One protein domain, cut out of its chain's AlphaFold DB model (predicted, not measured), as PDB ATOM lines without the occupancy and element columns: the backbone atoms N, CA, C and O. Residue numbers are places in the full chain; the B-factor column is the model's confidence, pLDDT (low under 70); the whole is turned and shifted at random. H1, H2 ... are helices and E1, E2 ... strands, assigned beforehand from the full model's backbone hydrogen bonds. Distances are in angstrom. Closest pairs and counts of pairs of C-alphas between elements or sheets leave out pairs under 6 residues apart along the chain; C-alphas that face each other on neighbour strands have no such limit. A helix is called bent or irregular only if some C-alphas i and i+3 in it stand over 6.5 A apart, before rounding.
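Overview. This is residues 3 to 83 of the 231 residues of an uncharacterized protein of Fluviicola sp (UniProt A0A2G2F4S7). A twisted sheet of five strands has two helices, H1 and H2, packed over one of its faces and running along the strands, with no named helix on the other face. The 81 printed residues hold, along the chain, E1, H1, E2, E3, H2, E4 and E5. The sheet is mixed, in the order E1, E5, E4, E2, E3, and the class is mixed, helices and strands. The whole is compact, with a radius of gyration of the C-alphas of 12.0 A, and elongated, spanning 37 by 24 by 23 A.

Along the chain. The strands are E1, residues 3 to 6, from C-alpha 3 at (534.767, 596.939, 497.885); E5, 76 to 82, 18.9 A long, ending with C-alpha 82 at (528.944, 592.612, 489.915); E4, 63 to 69, 19.4 A; E2, 31 to 35; and E3, 38 to 44, 15.6 A. H1, residues 9 to 24, is 22.2 A long; H2, 47 to 56, is 17.1 A and irregular, with C-alphas 48 and 51 7.3 A apart.

Arrangement. E1 and E5 are parallel, with N 5 and O 80 2.8 A apart. The hairpin E4 and E5 has N 66 and O 79 at 2.8 A, antiparallel E4 and E2 have N 34 and O 65 at 2.8 A, and the hairpin E2 and E3 has N 35 and O 38 at 2.9 A, these pairs being within hydrogen-bond range. H1, at a height over the sheet of 9.7 A, is over E5 and only just over E4, on which 3 of its C-alphas fall. H2, on the same face at 8.7 A, is over E2 and E3; its closest C-alphas to E3 are Tyr 53 and Thr 40, 5.5 A. With residues 16 to 20 alone H1 touches H2, closest at the C-alphas of Lys 20 and Leu 47, 7.4 A, at a shallow tilt of 27 degrees, opposite ways. Two layers, helices on one face of a sheet, hold two split strand-helix-strand units, same-way strands with others between them: E1, H1, E2 and E3, H2, E4, both with right-handed crossovers. In H1 every O i to N i+4 pair is within hydrogen-bond range; in H2 0 of 6 are, with 5 of 7 O i to N i+3 pairs.

Size, cuts and confidence. The two C-alphas farthest apart, of Gly 26 and Glu 60, are 37.8 A apart. The printed part has no cut, no link is long, and no printed residue is under 70 in pLDDT.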
ATOM      1  N   LYS A   3     535.720 595.955 498.404       93.88
ATOM      2  CA  LYS A   3     534.767 596.939 497.885       93.88
ATOM      3  C   LYS A   3     533.954 596.324 496.755       93.88
ATOM      4  O   LYS A   3     534.517 595.896 495.753       93.88
ATOM      5  N   THR A   4     532.639 596.321 496.909       93.81
ATOM      6  CA  THR A   4     531.718 595.836 495.880       93.81
ATOM      7  C   THR A   4     531.211 597.014 495.059       93.81
ATOM      8  O   THR A   4     530.814 598.037 495.616       93.81
ATOM      9  N   LEU A   5     531.268 596.892 493.738       92.06
ATOM     10  CA  LEU A   5     530.880 597.917 492.774       92.06
ATOM     11  C   LEU A   5     530.007 597.292 491.685       92.06
ATOM     12  O   LEU A   5     530.071 596.091 491.419       92.06
ATOM     13  N   ARG A   6     529.214 598.121 491.007       92.94
ATOM     14  CA  ARG A   6     528.550 597.704 489.771       92.94
ATOM     15  C   ARG A   6     529.598 597.534 488.675       92.94
ATOM     16  O   ARG A   6     530.487 598.376 488.537       92.94
ATOM     17  N   TYR A   7     529.482 596.482 487.872       93.69
ATOM     18  CA  TYR A   7     530.323 596.340 486.693       93.69
ATOM     19  C   TYR A   7     530.016 597.457 485.697       93.69
ATOM     20  O   TYR A   7     528.915 597.541 485.150       93.69
ATOM     21  N   SER A   8     531.003 598.314 485.471       93.50
ATOM     22  CA  SER A   8     530.956 599.379 484.483       93.50
ATOM     23  C   SER A   8     532.372 599.676 483.999       93.50
ATOM     24  O   SER A   8     533.345 599.425 484.719       93.50
ATOM     25  N   THR A   9     532.492 600.188 482.777       93.81
ATOM     26  CA  THR A   9     533.792 600.529 482.187       93.81
ATOM     27  C   THR A   9     534.503 601.600 483.014       93.81
ATOM     28  O   THR A   9     535.713 601.528 483.195       93.81
ATOM     29  N   GLU A  10     533.756 602.533 483.601       95.12
ATOM     30  CA  GLU A  10     534.282 603.617 484.436       95.12
ATOM     31  C   GLU A  10     534.913 603.076 485.724       95.12
ATOM     32  O   GLU A  10     536.010 603.484 486.098       95.12
ATOM     33  N   ASN A  11     534.263 602.111 486.386       95.38
ATOM     34  CA  ASN A  11     534.802 601.494 487.600       95.38
ATOM     35  C   ASN A  11     536.058 600.662 487.313       95.38
ATOM     36  O   ASN A  11     536.983 600.649 488.123       95.38
ATOM     37  N   ILE A  12     536.104 599.983 486.163       96.12
ATOM     38  CA  ILE A  12     537.296 599.251 485.711       96.12
ATOM     39  C   ILE A  12     538.436 600.233 485.441       96.12
ATOM     40  O   ILE A  12     539.552 600.027 485.918       96.12
ATOM     41  N   GLN A  13     538.144 601.316 484.719       96.75
ATOM     42  CA  GLN A  13     539.120 602.348 484.394       96.75
ATOM     43  C   GLN A  13     539.693 602.990 485.660       96.75
ATOM     44  O   GLN A  13     540.903 603.137 485.773       96.75
ATOM     45  N   LEU A  14     538.850 603.267 486.658       96.12
ATOM     46  CA  LEU A  14     539.283 603.804 487.945       96.12
ATOM     47  C   LEU A  14     540.309 602.893 488.646       96.12
ATOM     48  O   LEU A  14     541.278 603.382 489.229       96.12
ATOM     49  N   ILE A  15     540.107 601.571 488.597       96.06
ATOM     50  CA  ILE A  15     541.045 600.594 489.174       96.06
ATOM     51  C   ILE A  15     542.361 600.593 488.388       96.06
ATOM     52  O   ILE A  15     543.435 600.614 488.993       96.06
ATOM     53  N   PHE A  16     542.286 600.605 487.057       97.19
ATOM     54  CA  PHE A  16     543.463 600.652 486.191       97.19
ATOM     55  C   PHE A  16     544.289 601.928 486.403       97.19
ATOM     56  O   PHE A  16     545.496 601.855 486.634       97.19
ATOM     57  N   ASP A  17     543.639 603.090 486.404       96.75
ATOM     58  CA  ASP A  17     544.286 604.386 486.612       96.75
ATOM     59  C   ASP A  17     544.941 604.460 487.994       96.75
ATOM     60  O   ASP A  17     546.034 605.008 488.140       96.75
ATOM     61  N   ASN A  18     544.323 603.853 489.013       94.88
ATOM     62  CA  ASN A  18     544.933 603.742 490.333       94.88
ATOM     63  C   ASN A  18     546.247 602.950 490.291       94.88
ATOM     64  O   ASN A  18     547.255 603.424 490.819       94.88
ATOM     65  N   LEU A  19     546.261 601.780 489.643       95.12
ATOM     66  CA  LEU A  19     547.475 600.974 489.498       95.12
ATOM     67  C   LEU A  19     548.550 601.706 488.683       95.12
ATOM     68  O   LEU A  19     549.711 601.735 489.093       95.12
ATOM     69  N   LYS A  20     548.158 602.368 487.588       96.56
ATOM     70  CA  LYS A  20     549.048 603.183 486.751       96.56
ATOM     71  C   LYS A  20     549.699 604.313 487.544       96.56
ATOM     72  O   LYS A  20     550.918 604.452 487.511       96.56
ATOM     73  N   ASN A  21     548.916 605.068 488.311       95.56
ATOM     74  CA  ASN A  21     549.421 606.154 489.154       95.56
ATOM     75  C   ASN A  21     550.371 605.653 490.249       95.56
ATOM     76  O   ASN A  21     551.335 606.320 490.612       95.56
ATOM     77  N   ILE A  22     550.118 604.466 490.792       92.62
ATOM     78  CA  ILE A  22     550.992 603.857 491.795       92.62
ATOM     79  C   ILE A  22     552.313 603.381 491.162       92.62
ATOM     80  O   ILE A  22     553.379 603.520 491.769       92.62
ATOM     81  N   GLN A  23     552.264 602.866 489.931       93.88
ATOM     82  CA  GLN A  23     553.455 602.479 489.179       93.88
ATOM     83  C   GLN A  23     554.314 603.692 488.798       93.88
ATOM     84  O   GLN A  23     555.532 603.629 488.953       93.88
ATOM     85  N   THR A  24     553.710 604.813 488.383       94.38
ATOM     86  CA  THR A  24     554.459 606.050 488.078       94.38
ATOM     87  C   THR A  24     555.139 606.651 489.311       94.38
ATOM     88  O   THR A  24     556.178 607.289 489.183       94.38
ATOM     89  N   GLN A  25     554.621 606.388 490.515       93.00
ATOM     90  CA  GLN A  25     555.254 606.749 491.792       93.00
ATOM     91  C   GLN A  25     556.393 605.796 492.214       93.00
ATOM     92  O   GLN A  25     556.906 605.907 493.328       93.00
ATOM     93  N   GLY A  26     556.765 604.824 491.374       90.31
ATOM     94  CA  GLY A  26     557.827 603.854 491.660       90.31
ATOM     95  C   GLY A  26     557.437 602.769 492.669       90.31
ATOM     96  O   GLY A  26     558.300 602.045 493.157       90.31
ATOM     97  N   LYS A  27     556.146 602.639 492.999       89.00
ATOM     98  CA  LYS A  27     555.633 601.660 493.974       89.00
ATOM     99  C   LYS A  27     554.691 600.657 493.320       89.00
ATOM    100  O   LYS A  27     553.600 600.432 493.838       89.00
ATOM    101  N   ALA A  28     555.105 600.074 492.192       91.06
ATOM    102  CA  ALA A  28     554.303 599.111 491.438       91.06
ATOM    103  C   ALA A  28     553.680 598.048 492.361       91.06
ATOM    104  O   ALA A  28     554.350 597.486 493.231       91.06
ATOM    105  N   ARG A  29     552.378 597.813 492.191       93.56
ATOM    106  CA  ARG A  29     551.631 596.811 492.952       93.56
ATOM    107  C   ARG A  29     551.311 595.636 492.059       93.56
ATOM    108  O   ARG A  29     550.854 595.830 490.936       93.56
ATOM    109  N   ASP A  30     551.468 594.445 492.615       96.25
ATOM    110  CA  ASP A  30     550.951 593.258 491.963       96.25
ATOM    111  C   ASP A  30     549.424 593.279 492.019       96.25
ATOM    112  O   ASP A  30     548.817 593.667 493.027       96.25
ATOM    113  N   PHE A  31     548.806 592.798 490.956       96.62
ATOM    114  CA  PHE A  31     547.380 592.588 490.863       96.62
ATOM    115  C   PHE A  31     547.082 591.192 490.314       96.62
ATOM    116  O   PHE A  31     547.905 590.574 489.646       96.62
ATOM    117  N   GLU A  32     545.893 590.693 490.617       97.06
ATOM    118  CA  GLU A  32     545.342 589.447 490.095       97.06
ATOM    119  C   GLU A  32     543.881 589.696 489.719       97.06
ATOM    120  O   GLU A  32     543.175 590.440 490.411       97.06
ATOM    121  N   ILE A  33     543.422 589.095 488.623       97.75
ATOM    122  CA  ILE A  33     542.044 589.258 488.149       97.75
ATOM    123  C   ILE A  33     541.375 587.895 488.092       97.75
ATOM    124  O   ILE A  33     541.904 586.939 487.513       97.75
ATOM    125  N   ARG A  34     540.189 587.812 488.695       97.25
ATOM    126  CA  ARG A  34     539.353 586.615 488.715       97.25
ATOM    127  C   ARG A  34     537.987 586.890 488.108       97.25
ATOM    128  O   ARG A  34     537.442 587.975 488.285       97.25
ATOM    129  N   ILE A  35     537.422 585.894 487.445       95.75
ATOM    130  CA  ILE A  35     536.043 585.900 486.952       95.75
ATOM    131  C   ILE A  35     535.340 584.725 487.613       95.75
ATOM    132  O   ILE A  35     535.801 583.600 487.452       95.75
ATOM    133  N   ASP A  36     534.269 584.981 488.367       92.19
ATOM    134  CA  ASP A  36     533.546 583.942 489.122       92.19
ATOM    135  C   ASP A  36     534.504 583.030 489.929       92.19
ATOM    136  O   ASP A  36     534.467 581.808 489.830       92.19
ATOM    137  N   ASP A  37     535.442 583.653 490.653       90.50
ATOM    138  CA  ASP A  37     536.549 583.025 491.398       90.50
ATOM    139  C   ASP A  37     537.625 582.275 490.584       90.50
ATOM    140  O   ASP A  37     538.668 581.920 491.145       90.50
ATOM    141  N   PHE A  38     537.482 582.133 489.264       93.38
ATOM    142  CA  PHE A  38     538.535 581.596 488.395       93.38
ATOM    143  C   PHE A  38     539.600 582.643 488.077       93.38
ATOM    144  O   PHE A  38     539.294 583.734 487.596       93.38
ATOM    145  N   ILE A  39     540.870 582.296 488.287       95.75
ATOM    146  CA  ILE A  39     542.009 583.169 487.972       95.75
ATOM    147  C   ILE A  39     542.151 583.283 486.452       95.75
ATOM    148  O   ILE A  39     542.382 582.292 485.767       95.75
ATOM    149  N   THR A  40     542.030 584.506 485.938       96.25
ATOM    150  CA  THR A  40     542.163 584.814 484.502       96.25
ATOM    151  C   THR A  40     543.432 585.587 484.196       96.25
ATOM    152  O   THR A  40     544.049 585.368 483.159       96.25
ATOM    153  N   VAL A  41     543.864 586.436 485.124       97.00
ATOM    154  CA  VAL A  41     545.188 587.054 485.100       97.00
ATOM    155  C   VAL A  41     545.876 586.670 486.396       97.00
ATOM    156  O   VAL A  41     545.389 587.026 487.471       97.00
ATOM    157  N   GLN A  42     546.966 585.906 486.290       96.06
ATOM    158  CA  GLN A  42     547.784 585.531 487.444       96.06
ATOM    159  C   GLN A  42     548.422 586.768 488.077       96.06
ATOM    160  O   GLN A  42     548.592 587.790 487.414       96.06
ATOM    161  N   ARG A  43     548.797 586.654 489.356       95.62
ATOM    162  CA  ARG A  43     549.471 587.719 490.100       95.62
ATOM    163  C   ARG A  43     550.665 588.278 489.312       95.62
ATOM    164  O   ARG A  43     551.659 587.584 489.120       95.62
ATOM    165  N   THR A  44     550.567 589.537 488.899       95.88
ATOM    166  CA  THR A  44     551.572 590.238 488.089       95.88
ATOM    167  C   THR A  44     551.568 591.732 488.398       95.88
ATOM    168  O   THR A  44     550.572 592.256 488.887       95.88
ATOM    169  N   ASN A  45     552.661 592.435 488.115       94.69
ATOM    170  CA  ASN A  45     552.735 593.901 488.152       94.69
ATOM    171  C   ASN A  45     552.712 594.533 486.746       94.69
ATOM    172  O   ASN A  45     552.812 595.753 486.618       94.69
ATOM    173  N   ASP A  46     552.586 593.713 485.701       95.75
ATOM    174  CA  ASP A  46     552.557 594.163 484.316       95.75
ATOM    175  C   ASP A  46     551.157 594.650 483.920       95.75
ATOM    176  O   ASP A  46     550.229 593.863 483.718       95.75
ATOM    177  N   LEU A  47     551.009 595.969 483.777       95.62
ATOM    178  CA  LEU A  47     549.755 596.603 483.365       95.62
ATOM    179  C   LEU A  47     549.312 596.254 481.945       95.62
ATOM    180  O   LEU A  47     548.125 596.400 481.649       95.62
ATOM    181  N   SER A  48     550.208 595.788 481.071       96.00
ATOM    182  CA  SER A  48     549.826 595.384 479.714       96.00
ATOM    183  C   SER A  48     548.853 594.197 479.724       96.00
ATOM    184  O   SER A  48     547.983 594.093 478.861       96.00
ATOM    185  N   LEU A  49     548.926 593.367 480.771       95.44
ATOM    186  CA  LEU A  49     548.071 592.200 480.970       95.44
ATOM    187  C   LEU A  49     546.734 592.537 481.642       95.44
ATOM    188  O   LEU A  49     545.869 591.666 481.764       95.44
ATOM    189  N   PHE A  50     546.532 593.786 482.075       96.81
ATOM    190  CA  PHE A  50     545.365 594.160 482.870       96.81
ATOM    191  C   PHE A  50     544.046 593.900 482.145       96.81
ATOM    192  O   PHE A  50     543.098 593.456 482.774       96.81
ATOM    193  N   TYR A  51     543.964 594.126 480.832       96.69
ATOM    194  CA  TYR A  51     542.723 593.930 480.072       96.69
ATOM    195  C   TYR A  51     542.554 592.508 479.513       96.69
ATOM    196  O   TYR A  51     541.507 592.198 478.947       96.69
ATOM    197  N   CYS A  52     543.520 591.602 479.714       95.12
ATOM    198  CA  CYS A  52     543.451 590.239 479.179       95.12
ATOM    199  C   CYS A  52     542.263 589.426 479.721       95.12
ATOM    200  O   CYS A  52     541.778 588.529 479.030       95.12
ATOM    201  N   TYR A  53     541.739 589.760 480.910       94.81
ATOM    202  CA  TYR A  53     540.550 589.097 481.464       94.81
ATOM    203  C   TYR A  53     539.317 589.234 480.557       94.81
ATOM    204  O   TYR A  53     538.432 588.381 480.599       94.81
ATOM    205  N   GLN A  54     539.245 590.274 479.717       94.06
ATOM    206  CA  GLN A  54     538.107 590.497 478.820       94.06
ATOM    207  C   GLN A  54     537.905 589.330 477.845       94.06
ATOM    208  O   GLN A  54     536.766 588.999 477.527       94.06
ATOM    209  N   ASN A  55     538.984 588.647 477.452       92.56
ATOM    210  CA  ASN A  55     538.925 587.475 476.573       92.56
ATOM    211  C   ASN A  55     538.256 586.265 477.247       92.56
ATOM    212  O   ASN A  55     537.651 585.432 476.578       92.56
ATOM    213  N   ALA A  56     538.361 586.167 478.573       90.38
ATOM    214  CA  ALA A  56     537.754 585.101 479.365       90.38
ATOM    215  C   ALA A  56     536.338 585.457 479.857       90.38
ATOM    216  O   ALA A  56     535.637 584.607 480.411       90.38
ATOM    217  N   LEU A  57     535.902 586.704 479.661       92.19
ATOM    218  CA  LEU A  57     534.635 587.205 480.168       92.19
ATOM    219  C   LEU A  57     533.466 586.724 479.300       92.19
ATOM    220  O   LEU A  57     533.265 587.183 478.176       92.19
ATOM    221  N   LYS A  58     532.636 585.828 479.840       90.38
ATOM    222  CA  LYS A  58     531.470 585.280 479.128       90.38
ATOM    223  C   LYS A  58     530.208 586.084 479.419       90.38
ATOM    224  O   LYS A  58     530.123 586.812 480.405       90.38
ATOM    225  N   ARG A  59     529.167 585.923 478.594       81.88
ATOM    226  CA  ARG A  59     527.819 586.467 478.881       81.88
ATOM    227  C   ARG A  59     527.234 585.899 480.180       81.88
ATOM    228  O   ARG A  59     526.399 586.529 480.828       81.88
ATOM    229  N   GLU A  60     527.659 584.697 480.544       84.12
ATOM    230  CA  GLU A  60     527.194 583.988 481.727       84.12
ATOM    231  C   GLU A  60     527.813 584.497 483.026       84.12
ATOM    232  O   GLU A  60     527.136 584.405 484.045       84.12
ATOM    233  N   SER A  61     529.002 585.105 482.970       89.38
ATOM    234  CA  SER A  61     529.764 585.492 484.156       89.38
ATOM    235  C   SER A  61     529.032 586.495 485.043       89.38
ATOM    236  O   SER A  61     528.481 587.488 484.547       89.38
ATOM    237  N   ASN A  62     529.062 586.247 486.349       90.25
ATOM    238  CA  ASN A  62     528.311 587.001 487.348       90.25
ATOM    239  C   ASN A  62     529.133 588.156 487.908       90.25
ATOM    240  O   ASN A  62     528.608 589.262 488.041       90.25
ATOM    241  N   GLU A  63     530.417 587.929 488.180       93.44
ATOM    242  CA  GLU A  63     531.294 588.938 488.767       93.44
ATOM    243  C   GLU A  63     532.733 588.884 488.248       93.44
ATOM    244  O   GLU A  63     533.227 587.858 487.777       93.44
ATOM    245  N   VAL A  64     533.413 590.026 488.355       96.00
ATOM    246  CA  VAL A  64     534.852 590.152 488.113       96.00
ATOM    247  C   VAL A  64     535.504 590.724 489.363       96.00
ATOM    248  O   VAL A  64     535.140 591.801 489.829       96.00
ATOM    249  N   SER A  65     536.472 590.002 489.907       96.94
ATOM    250  CA  SER A  65     537.202 590.354 491.116       96.94
ATOM    251  C   SER A  65     538.616 590.817 490.766       96.94
ATOM    252  O   SER A  65     539.397 590.053 490.207       96.94
ATOM    253  N   PHE A  66     538.973 592.041 491.146       97.19
ATOM    254  CA  PHE A  66     540.322 592.597 491.026       97.19
ATOM    255  C   PHE A  66     540.976 592.607 492.405       97.19
ATOM    256  O   PHE A  66     540.456 593.219 493.339       97.19
ATOM    257  N   ILE A  67     542.105 591.930 492.555       96.75
ATOM    258  CA  ILE A  67     542.827 591.792 493.821       96.75
ATOM    259  C   ILE A  67     544.144 592.548 493.691       96.75
ATOM    260  O   ILE A  67     544.964 592.200 492.853       96.75
ATOM    261  N   LEU A  68     544.352 593.577 494.510       96.12
ATOM    262  CA  LEU A  68     545.544 594.426 494.492       96.12
ATOM    263  C   LEU A  68     546.372 594.157 495.750       96.12
ATOM    264  O   LEU A  68     545.927 594.443 496.867       96.12
ATOM    265  N   TYR A  69     547.580 593.629 495.591       95.38
ATOM    266  CA  TYR A  69     548.444 593.243 496.703       95.38
ATOM    267  C   TYR A  69     549.256 594.423 497.244       95.38
ATOM    268  O   TYR A  69     549.689 595.324 496.522       95.38
ATOM    269  N   LYS A  70     549.492 594.407 498.558       90.94
ATOM    270  CA  LYS A  70     550.357 595.370 499.252       90.94
ATOM    271  C   LYS A  70     551.750 594.757 499.400       90.94
ATOM    272  O   LYS A  70     552.061 594.138 500.424       90.94
ATOM    273  N   GLY A  71     552.559 594.909 498.348       84.88
ATOM    274  CA  GLY A  71     553.897 594.319 498.237       84.88
ATOM    275  C   GLY A  71     553.866 592.786 498.256       84.88
ATOM    276  O   GLY A  71     552.887 592.165 497.850       84.88
ATOM    277  N   ASN A  72     554.907 592.163 498.812       81.81
ATOM    278  CA  ASN A  72     555.036 590.698 498.881       81.81
ATOM    279  C   ASN A  72     554.151 590.038 499.954       81.81
ATOM    280  O   ASN A  72     554.156 588.818 500.111       81.81
ATOM    281  N   SER A  73     553.385 590.823 500.713       82.38
ATOM    282  CA  SER A  73     552.506 590.286 501.751       82.38
ATOM    283  C   SER A  73     551.234 589.663 501.162       82.38
ATOM    284  O   SER A  73     550.818 589.963 500.044       82.38
ATOM    285  N   ARG A  74     550.551 588.830 501.958       85.19
ATOM    286  CA  ARG A  74     549.201 588.330 501.638       85.19
ATOM    287  C   ARG A  74     548.101 589.382 501.836       85.19
ATOM    288  O   ARG A  74     546.932 589.067 501.653       85.19
ATOM    289  N   LYS A  75     548.434 590.613 502.241       92.06
ATOM    290  CA  LYS A  75     547.439 591.678 502.423       92.06
ATOM    291  C   LYS A  75     547.075 592.265 501.064       92.06
ATOM    292  O   LYS A  75     547.957 592.688 500.317       92.06
ATOM    293  N   TYR A  76     545.780 592.348 500.785       95.00
ATOM    294  CA  TYR A  76     545.267 592.889 499.533       95.00
ATOM    295  C   TYR A  76     544.015 593.745 499.732       95.00
ATOM    296  O   TYR A  76     543.312 593.666 500.750       95.00
ATOM    297  N   ASP A  77     543.742 594.565 498.726       95.06
ATOM    298  CA  ASP A  77     542.454 595.212 498.521       95.06
ATOM    299  C   ASP A  77     541.738 594.515 497.356       95.06
ATOM    300  O   ASP A  77     542.318 594.340 496.289       95.06
ATOM    301  N   LYS A  78     540.508 594.045 497.583       96.38
ATOM    302  CA  LYS A  78     539.691 593.306 496.612       96.38
ATOM    303  C   LYS A  78     538.552 594.203 496.134       96.38
ATOM    304  O   LYS A  78     537.792 594.712 496.954       96.38
ATOM    305  N   TYR A  79     538.406 594.361 494.829       96.81
ATOM    306  CA  TYR A  79     537.280 595.039 494.196       96.81
ATOM    307  C   TYR A  79     536.439 594.002 493.467       96.81
ATOM    308  O   TYR A  79     536.954 593.317 492.591       96.81
ATOM    309  N   VAL A  80     535.168 593.875 493.830       95.81
ATOM    310  CA  VAL A  80     534.240 592.920 493.212       95.81
ATOM    311  C   VAL A  80     533.249 593.693 492.364       95.81
ATOM    312  O   VAL A  80     532.466 594.481 492.891       95.81
ATOM    313  N   LEU A  81     533.312 593.509 491.050       95.12
ATOM    314  CA  LEU A  81     532.437 594.159 490.087       95.12
ATOM    315  C   LEU A  81     531.336 593.190 489.667       95.12
ATOM    316  O   LEU A  81     531.576 592.250 488.907       95.12
ATOM    317  N   ILE A  82     530.123 593.450 490.145       92.31
ATOM    318  CA  ILE A  82     528.944 592.612 489.915       92.31
ATOM    319  C   ILE A  82     528.320 592.974 488.559       92.31
ATOM    320  O   ILE A  82     527.940 594.126 488.331       92.31
ATOM    321  N   ARG A  83     528.234 591.999 487.644       87.12
ATOM    322  CA  ARG A  83     527.677 592.144 486.280       87.12
ATOM    323  C   ARG A  83     526.203 591.817 486.222       87.12
ATOM    324  O   ARG A  83     525.410 592.590 485.693       87.12
TER     325      ARG A  83